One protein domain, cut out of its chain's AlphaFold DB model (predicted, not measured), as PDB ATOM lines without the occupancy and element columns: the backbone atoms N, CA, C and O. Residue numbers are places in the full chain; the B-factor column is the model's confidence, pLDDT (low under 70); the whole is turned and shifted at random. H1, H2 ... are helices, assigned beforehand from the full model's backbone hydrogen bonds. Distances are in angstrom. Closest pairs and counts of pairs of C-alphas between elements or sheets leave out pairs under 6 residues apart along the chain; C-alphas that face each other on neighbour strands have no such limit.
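This is residues 2 to 65 of the 104 residues of an uncharacterized protein of Collinsella aerofaciens (UniProt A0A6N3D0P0). Three helices make a small triangle with one long arm: H1 and H2 meet at one corner, H2 and the beginning of H3 at another, and the first half of H3 comes back across the first half of H1. The far half of H3 then sticks out alone, with residues 49 to 55 and 57 to 63 standing free, and this arm makes much of the length; at the other end of the printed part, residues 2 to 9 run the opposite way along H1, into which they fold back. The printed part has 64 residues with three named helices, in the order H1, H2, H3, and no named strand; the class is all helix. It is only just loose, close to extended, with a radius of gyration of the C-alphas of 15.7 A and spans of 51 by 20 by 18 A.

Begin at Ser 2, with its C-alpha at (1.943, -22.748, -111.154), and pass through residues 2 to 9, which hold no named element. Find C-alpha 10 at (6.091, -4.225, -99.293); from there H1, residues 10 to 22, runs 18.4 A. After one residue you reach H2, residues 24 to 33, which is 14.1 A long. Two residues later look for C-alpha 36 at (-6.102, -13.254, -97.279), where H3 begins; its residues 36 to 62 run 38.4 A to C-alpha 62 at (18.087, 10.010, -78.596).

Look first at H1 and H2, which touch, H1 with residues 16 to 20 alone; their closest C-alphas, those of Met 19 and Leu 27, are 6.2 A apart. The two run opposite ways at a steep tilt of 62 degrees. Next compare H2 with H3: they are close but not clearly touching, and their closest C-alphas, those of Met 30 and Thr 36, are 5.3 A apart. They stand at a steep tilt of 66 degrees, opposite ways. Then find Arg 12 and Leu 40, whose C-alphas, the closest of H1 and H3, are 5.4 A apart. H1 and H3 touch, with residues 11 to 16 of H1 and 40 to 47 of H3 alone, and run opposite ways at a steep tilt of 60 degrees. In H1, H2 and H3 every O i to N i+4 pair is within hydrogen-bond range.

The outline is a rod, and the two C-alphas farthest apart, those of Ser 2 and Gly 63, are 51.6 A apart. The printed part has no cut, and the links H1 to H2 and H2 to H3 are tight. In the B-factor column the mean pLDDT of the printed part is 84.8; look for values under 70 at residues 2 to 4 and 56 to 65.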
ATOM      1  N   SER A   2       2.016 -24.163-110.779       43.72
ATOM      2  CA  SER A   2       1.943 -22.748-111.154       43.72
ATOM      3  C   SER A   2       2.365 -21.927-109.943       43.72
ATOM      4  O   SER A   2       1.622 -21.867-108.970       43.72
ATOM      5  N   VAL A   3       3.567 -21.353-109.979       54.41
ATOM      6  CA  VAL A   3       3.993 -20.348-109.001       54.41
ATOM      7  C   VAL A   3       3.117 -19.130-109.271       54.41
ATOM      8  O   VAL A   3       3.371 -18.385-110.221       54.41
ATOM      9  N   LEU A   4       2.019 -18.985-108.527       56.75
ATOM     10  CA  LEU A   4       1.265 -17.739-108.505       56.75
ATOM     11  C   LEU A   4       2.282 -16.648-108.166       56.75
ATOM     12  O   LEU A   4       2.950 -16.698-107.139       56.75
ATOM     13  N   LYS A   5       2.507 -15.713-109.093       74.25
ATOM     14  CA  LYS A   5       3.365 -14.568-108.798       74.25
ATOM     15  C   LYS A   5       2.685 -13.808-107.671       74.25
ATOM     16  O   LYS A   5       1.593 -13.293-107.897       74.25
ATOM     17  N   ASN A   6       3.341 -13.740-106.515       81.50
ATOM     18  CA  ASN A   6       2.919 -12.920-105.387       81.50
ATOM     19  C   ASN A   6       2.469 -11.530-105.892       81.50
ATOM     20  O   ASN A   6       3.299 -10.783-106.426       81.50
ATOM     21  N   PRO A   7       1.170 -11.197-105.787       86.81
ATOM     22  CA  PRO A   7       0.631  -9.946-106.313       86.81
ATOM     23  C   PRO A   7       0.882  -8.762-105.368       86.81
ATOM     24  O   PRO A   7       0.692  -7.608-105.755       86.81
ATOM     25  N   TYR A   8       1.324  -9.033-104.139       89.12
ATOM     26  CA  TYR A   8       1.491  -8.052-103.080       89.12
ATOM     27  C   TYR A   8       2.898  -7.444-103.069       89.12
ATOM     28  O   TYR A   8       3.888  -8.049-103.481       89.12
ATOM     29  N   ARG A   9       2.999  -6.209-102.569       87.81
ATOM     30  CA  ARG A   9       4.261  -5.467-102.413       87.81
ATOM     31  C   ARG A   9       4.517  -5.132-100.946       87.81
ATOM     32  O   ARG A   9       3.643  -5.315-100.102       87.81
ATOM     33  N   GLY A  10       5.722  -4.650-100.644       90.69
ATOM     34  CA  GLY A  10       6.091  -4.225 -99.293       90.69
ATOM     35  C   GLY A  10       5.951  -5.347 -98.261       90.69
ATOM     36  O   GLY A  10       6.226  -6.512 -98.554       90.69
ATOM     37  N   VAL A  11       5.502  -4.997 -97.057       91.00
ATOM     38  CA  VAL A  11       5.345  -5.933 -95.928       91.00
ATOM     39  C   VAL A  11       4.316  -7.017 -96.233       91.00
ATOM     40  O   VAL A  11       4.531  -8.179 -95.891       91.00
ATOM     41  N   ARG A  12       3.241  -6.661 -96.943       92.56
ATOM     42  CA  ARG A  12       2.217  -7.609 -97.394       92.56
ATOM     43  C   ARG A  12       2.820  -8.666 -98.319       92.56
ATOM     44  O   ARG A  12       2.626  -9.857 -98.101       92.56
ATOM     45  N   GLY A  13       3.637  -8.234 -99.283       92.50
ATOM     46  CA  GLY A  13       4.390  -9.123-100.173       92.50
ATOM     47  C   GLY A  13       5.344 -10.046 -99.418       92.50
ATOM     48  O   GLY A  13       5.309 -11.259 -99.616       92.50
ATOM     49  N   LEU A  14       6.148  -9.497 -98.504       92.88
ATOM     50  CA  LEU A  14       7.067 -10.292 -97.683       92.88
ATOM     51  C   LEU A  14       6.325 -11.347 -96.854       92.88
ATOM     52  O   LEU A  14       6.743 -12.505 -96.816       92.88
ATOM     53  N   ARG A  15       5.206 -10.968 -96.223       94.69
ATOM     54  CA  ARG A  15       4.404 -11.897 -95.427       94.69
ATOM     55  C   ARG A  15       3.762 -12.982 -96.287       94.69
ATOM     56  O   ARG A  15       3.826 -14.144 -95.898       94.69
ATOM     57  N   TYR A  16       3.198 -12.619 -97.439       94.06
ATOM     58  CA  TYR A  16       2.594 -13.573 -98.369       94.06
ATOM     59  C   TYR A  16       3.617 -14.620 -98.823       94.06
ATOM     60  O   TYR A  16       3.399 -15.810 -98.628       94.06
ATOM     61  N   SER A  17       4.795 -14.194 -99.294       92.69
ATOM     62  CA  SER A  17       5.845 -15.135 -99.712       92.69
ATOM     63  C   SER A  17       6.407 -15.974 -98.565       92.69
ATOM     64  O   SER A  17       6.773 -17.130 -98.779       92.69
ATOM     65  N   PHE A  18       6.455 -15.443 -97.340       93.38
ATOM     66  CA  PHE A  18       6.787 -16.254 -96.170       93.38
ATOM     67  C   PHE A  18       5.751 -17.364 -95.951       93.38
ATOM     68  O   PHE A  18       6.131 -18.507 -95.698       93.38
ATOM     69  N   MET A  19       4.457 -17.053 -96.056       94.88
ATOM     70  CA  MET A  19       3.393 -18.047 -95.903       94.88
ATOM     71  C   MET A  19       3.396 -19.071 -97.034       94.88
ATOM     72  O   MET A  19       3.288 -20.256 -96.745       94.88
ATOM     73  N   GLU A  20       3.629 -18.668 -98.284       92.81
ATOM     74  CA  GLU A  20       3.785 -19.612 -99.403       92.81
ATOM     75  C   GLU A  20       4.872 -20.661 -99.129       92.81
ATOM     76  O   GLU A  20       4.711 -21.831 -99.463       92.81
ATOM     77  N   GLN A  21       5.982 -20.251 -98.512       91.50
ATOM     78  CA  GLN A  21       7.119 -21.137 -98.251       91.50
ATOM     79  C   GLN A  21       6.947 -21.987 -96.989       91.50
ATOM     80  O   GLN A  21       7.434 -23.113 -96.947       91.50
ATOM     81  N   ASN A  22       6.294 -21.449 -95.956       94.31
ATOM     82  CA  ASN A  22       6.314 -22.037 -94.610       94.31
ATOM     83  C   ASN A  22       4.946 -22.535 -94.125       94.31
ATOM     84  O   ASN A  22       4.890 -23.361 -93.219       94.31
ATOM     85  N   ALA A  23       3.850 -22.037 -94.693       94.88
ATOM     86  CA  ALA A  23       2.481 -22.398 -94.332       94.88
ATOM     87  C   ALA A  23       1.539 -22.379 -95.562       94.88
ATOM     88  O   ALA A  23       0.516 -21.689 -95.543       94.88
ATOM     89  N   PRO A  24       1.863 -23.112 -96.647       94.12
ATOM     90  CA  PRO A  24       1.104 -23.048 -97.898       94.12
ATOM     91  C   PRO A  24      -0.344 -23.539 -97.760       94.12
ATOM     92  O   PRO A  24      -1.228 -23.014 -98.427       94.12
ATOM     93  N   GLU A  25      -0.606 -24.517 -96.887       95.81
ATOM     94  CA  GLU A  25      -1.963 -25.027 -96.630       95.81
ATOM     95  C   GLU A  25      -2.850 -23.971 -95.966       95.81
ATOM     96  O   GLU A  25      -4.013 -23.808 -96.328       95.81
ATOM     97  N   GLU A  26      -2.278 -23.214 -95.031       95.12
ATOM     98  CA  GLU A  26      -2.969 -22.131 -94.338       95.12
ATOM     99  C   GLU A  26      -3.263 -20.971 -95.290       95.12
ATOM    100  O   GLU A  26      -4.370 -20.437 -95.303       95.12
ATOM    101  N   LEU A  27      -2.295 -20.630 -96.145       94.25
ATOM    102  CA  LEU A  27      -2.494 -19.626 -97.183       94.25
ATOM    103  C   LEU A  27      -3.595 -20.044 -98.165       94.25
ATOM    104  O   LEU A  27      -4.483 -19.253 -98.461       94.25
ATOM    105  N   ALA A  28      -3.591 -21.303 -98.611       94.25
ATOM    106  CA  ALA A  28      -4.625 -21.832 -99.496       94.25
ATOM    107  C   ALA A  28      -6.013 -21.841 -98.833       94.25
ATOM    108  O   ALA A  28      -7.006 -21.527 -99.490       94.25
ATOM    109  N   ARG A  29      -6.096 -22.169 -97.536       97.38
ATOM    110  CA  ARG A  29      -7.339 -22.094 -96.754       97.38
ATOM    111  C   ARG A  29      -7.874 -20.664 -96.715       97.38
ATOM    112  O   ARG A  29      -9.058 -20.459 -96.968       97.38
ATOM    113  N   MET A  30      -7.017 -19.697 -96.400       96.38
ATOM    114  CA  MET A  30      -7.395 -18.287 -96.330       96.38
ATOM    115  C   MET A  30      -7.793 -17.730 -97.697       96.38
ATOM    116  O   MET A  30      -8.800 -17.033 -97.789       96.38
ATOM    117  N   ASP A  31      -7.072 -18.095 -98.761       92.88
ATOM    118  CA  ASP A  31      -7.412 -17.715-100.137       92.88
ATOM    119  C   ASP A  31      -8.785 -18.275-100.529       92.88
ATOM    120  O   ASP A  31      -9.620 -17.552-101.074       92.88
ATOM    121  N   ALA A  32      -9.065 -19.540-100.196       95.12
ATOM    122  CA  ALA A  32     -10.366 -20.162-100.445       95.12
ATOM    123  C   ALA A  32     -11.503 -19.527 -99.624       95.12
ATOM    124  O   ALA A  32     -12.644 -19.491-100.087       95.12
ATOM    125  N   ALA A  33     -11.199 -19.027 -98.424       96.38
ATOM    126  CA  ALA A  33     -12.142 -18.325 -97.557       96.38
ATOM    127  C   ALA A  33     -12.295 -16.828 -97.899       96.38
ATOM    128  O   ALA A  33     -13.209 -16.181 -97.393       96.38
ATOM    129  N   GLY A  34     -11.431 -16.270 -98.756       95.38
ATOM    130  CA  GLY A  34     -11.386 -14.833 -99.045       95.38
ATOM    131  C   GLY A  34     -10.808 -13.979 -97.908       95.38
ATOM    132  O   GLY A  34     -10.996 -12.766 -97.906       95.38
ATOM    133  N   GLU A  35     -10.104 -14.589 -96.952       97.06
ATOM    134  CA  GLU A  35      -9.571 -13.947 -95.735       97.06
ATOM    135  C   GLU A  35      -8.183 -13.313 -95.947       97.06
ATOM    136  O   GLU A  35      -7.703 -12.539 -95.116       97.06
ATOM    137  N   THR A  36      -7.503 -13.642 -97.048       94.88
ATOM    138  CA  THR A  36      -6.102 -13.254 -97.279       94.88
ATOM    139  C   THR A  36      -5.892 -11.745 -97.341       94.88
ATOM    140  O   THR A  36      -4.902 -11.245 -96.805       94.88
ATOM    141  N   GLU A  37      -6.812 -11.006 -97.961       95.44
ATOM    142  CA  GLU A  37      -6.688  -9.551 -98.088       95.44
ATOM    143  C   GLU A  37      -6.731  -8.875 -96.713       95.44
ATOM    144  O   GLU A  37      -5.787  -8.179 -96.341       95.44
ATOM    145  N   GLU A  38      -7.771  -9.172 -95.927       97.06
ATOM    146  CA  GLU A  38      -7.971  -8.637 -94.577       97.06
ATOM    147  C   GLU A  38      -6.811  -9.009 -93.644       97.06
ATOM    148  O   GLU A  38      -6.299  -8.173 -92.897       97.06
ATOM    149  N   TYR A  39      -6.331 -10.250 -93.728       97.00
ATOM    150  CA  TYR A  39      -5.175 -10.684 -92.957       97.00
ATOM    151  C   TYR A  39      -3.918  -9.871 -93.283       97.00
ATOM    152  O   TYR A  39      -3.206  -9.420 -92.380       97.00
ATOM    153  N   LEU A  40      -3.613  -9.684 -94.570       96.44
ATOM    154  CA  LEU A  40      -2.421  -8.947 -94.977       96.44
ATOM    155  C   LEU A  40      -2.527  -7.457 -94.632       96.44
ATOM    156  O   LEU A  40      -1.515  -6.865 -94.255       96.44
ATOM    157  N   GLU A  41      -3.719  -6.863 -94.708       95.81
ATOM    158  CA  GLU A  41      -3.968  -5.501 -94.217       95.81
ATOM    159  C   GLU A  41      -3.717  -5.388 -92.708       95.81
ATOM    160  O   GLU A  41      -3.044  -4.457 -92.257       95.81
ATOM    161  N   ALA A  42      -4.181  -6.359 -91.916       96.44
ATOM    162  CA  ALA A  42      -3.922  -6.389 -90.479       96.44
ATOM    163  C   ALA A  42      -2.419  -6.502 -90.167       96.44
ATOM    164  O   ALA A  42      -1.913  -5.822 -89.270       96.44
ATOM    165  N   VAL A  43      -1.679  -7.316 -90.927       94.56
ATOM    166  CA  VAL A  43      -0.218  -7.431 -90.801       94.56
ATOM    167  C   VAL A  43       0.475  -6.103 -91.103       94.56
ATOM    168  O   VAL A  43       1.343  -5.682 -90.336       94.56
ATOM    169  N   GLU A  44       0.101  -5.433 -92.193       94.06
ATOM    170  CA  GLU A  44       0.671  -4.134 -92.559       94.06
ATOM    171  C   GLU A  44       0.378  -3.071 -91.497       94.06
ATOM    172  O   GLU A  44       1.287  -2.357 -91.069       94.06
ATOM    173  N   ARG A  45      -0.861  -3.021 -90.999       93.31
ATOM    174  CA  ARG A  45      -1.255  -2.100 -89.932       93.31
ATOM    175  C   ARG A  45      -0.431  -2.313 -88.668       93.31
ATOM    176  O   ARG A  45       0.122  -1.354 -88.140       93.31
ATOM    177  N   ASN A  46      -0.295  -3.560 -88.224       92.62
ATOM    178  CA  ASN A  46       0.489  -3.896 -87.035       92.62
ATOM    179  C   ASN A  46       1.969  -3.535 -87.205       92.62
ATOM    180  O   ASN A  46       2.591  -3.024 -86.275       92.62
ATOM    181  N   TYR A  47       2.530  -3.760 -88.395       88.69
ATOM    182  CA  TYR A  47       3.900  -3.364 -88.704       88.69
ATOM    183  C   TYR A  47       4.089  -1.844 -88.624       88.69
ATOM    184  O   TYR A  47       5.035  -1.380 -87.989       88.69
ATOM    185  N   LEU A  48       3.181  -1.065 -89.221       84.94
ATOM    186  CA  LEU A  48       3.241   0.399 -89.191       84.94
ATOM    187  C   LEU A  48       3.058   0.954 -87.775       84.94
ATOM    188  O   LEU A  48       3.801   1.847 -87.376       84.94
ATOM    189  N   THR A  49       2.130   0.398 -86.992       87.00
ATOM    190  CA  THR A  49       1.969   0.757 -85.577       87.00
ATOM    191  C   THR A  49       3.249   0.484 -84.799       87.00
ATOM    192  O   THR A  49       3.726   1.354 -84.076       87.00
ATOM    193  N   ARG A  50       3.864  -0.688 -84.997       83.19
ATOM    194  CA  ARG A  50       5.101  -1.030 -84.296       83.19
ATOM    195  C   ARG A  50       6.272  -0.139 -84.708       83.19
ATOM    196  O   ARG A  50       7.091   0.206 -83.863       83.19
ATOM    197  N   LEU A  51       6.357   0.233 -85.984       80.81
ATOM    198  CA  LEU A  51       7.340   1.207 -86.451       80.81
ATOM    199  C   LEU A  51       7.160   2.563 -85.771       80.81
ATOM    200  O   LEU A  51       8.158   3.133 -85.349       80.81
ATOM    201  N   ALA A  52       5.925   3.053 -85.639       76.38
ATOM    202  CA  ALA A  52       5.645   4.319 -84.965       76.38
ATOM    203  C   ALA A  52       6.065   4.275 -83.486       76.38
ATOM    204  O   ALA A  52       6.818   5.133 -83.044       76.38
ATOM    205  N   GLU A  53       5.700   3.219 -82.754       77.50
ATOM    206  CA  GLU A  53       6.126   3.034 -81.357       77.50
ATOM    207  C   GLU A  53       7.655   2.994 -81.207       77.50
ATOM    208  O   GLU A  53       8.221   3.555 -80.268       77.50
ATOM    209  N   LEU A  54       8.344   2.302 -82.122       77.38
ATOM    210  CA  LEU A  54       9.803   2.218 -82.113       77.38
ATOM    211  C   LEU A  54      10.452   3.546 -82.501       77.38
ATOM    212  O   LEU A  54      11.503   3.877 -81.960       77.38
ATOM    213  N   GLN A  55       9.847   4.297 -83.417       74.12
ATOM    214  CA  GLN A  55      10.285   5.638 -83.776       74.12
ATOM    215  C   GLN A  55      10.154   6.580 -82.580       74.12
ATOM    216  O   GLN A  55      11.133   7.243 -82.249       74.12
ATOM    217  N   ASP A  56       9.009   6.574 -81.899       69.62
ATOM    218  CA  ASP A  56       8.771   7.384 -80.702       69.62
ATOM    219  C   ASP A  56       9.777   7.030 -79.599       69.62
ATOM    220  O   ASP A  56      10.459   7.903 -79.067       69.62
ATOM    221  N   SER A  57       9.982   5.736 -79.335       66.75
ATOM    222  CA  SER A  57      10.968   5.272 -78.352       66.75
ATOM    223  C   SER A  57      12.411   5.632 -78.738       66.75
ATOM    224  O   SER A  57      13.208   6.036 -77.888       66.75
ATOM    225  N   CYS A  58      12.762   5.524 -80.021       64.06
ATOM    226  CA  CYS A  58      14.077   5.913 -80.525       64.06
ATOM    227  C   CYS A  58      14.292   7.424 -80.365       64.06
ATOM    228  O   CYS A  58      15.336   7.844 -79.868       64.06
ATOM    229  N   MET A  59      13.282   8.230 -80.702       65.00
ATOM    230  CA  MET A  59      13.305   9.681 -80.534       65.00
ATOM    231  C   MET A  59      13.475  10.086 -79.071       65.00
ATOM    232  O   MET A  59      14.364  10.883 -78.770       65.00
ATOM    233  N   GLU A  60      12.705   9.484 -78.161       62.09
ATOM    234  CA  GLU A  60      12.843   9.694 -76.717       62.09
ATOM    235  C   GLU A  60      14.253   9.340 -76.228       62.09
ATOM    236  O   GLU A  60      14.889  10.133 -75.532       62.09
ATOM    237  N   SER A  61      14.784   8.182 -76.636       63.66
ATOM    238  CA  SER A  61      16.113   7.719 -76.210       63.66
ATOM    239  C   SER A  61      17.269   8.562 -76.762       63.66
ATOM    240  O   SER A  61      18.307   8.686 -76.113       63.66
ATOM    241  N   CYS A  62      17.089   9.164 -77.940       57.59
ATOM    242  CA  CYS A  62      18.087  10.010 -78.596       57.59
ATOM    243  C   CYS A  62      17.915  11.505 -78.271       57.59
ATOM    244  O   CYS A  62      18.683  12.322 -78.778       57.59
ATOM    245  N   GLY A  63      16.914  11.881 -77.463       58.78
ATOM    246  CA  GLY A  63      16.580  13.283 -77.182       58.78
ATOM    247  C   GLY A  63      16.124  14.070 -78.418       58.78
ATOM    248  O   GLY A  63      16.210  15.297 -78.433       58.78
ATOM    249  N   ALA A  64      15.677  13.377 -79.467       59.88
ATOM    250  CA  ALA A  64      15.213  13.979 -80.707       59.88
ATOM    251  C   ALA A  64      13.762  14.454 -80.554       59.88
ATOM    252  O   ALA A  64      12.881  13.684 -80.174       59.88
ATOM    253  N   THR A  65      13.498  15.723 -80.867       62.38
ATOM    254  CA  THR A  65      12.140  16.281 -80.789       62.38
ATOM    255  C   THR A  65      11.287  15.861 -81.997       62.38
ATOM    256  O   THR A  65      11.834  15.522 -83.052       62.38
TER     257      THR A  65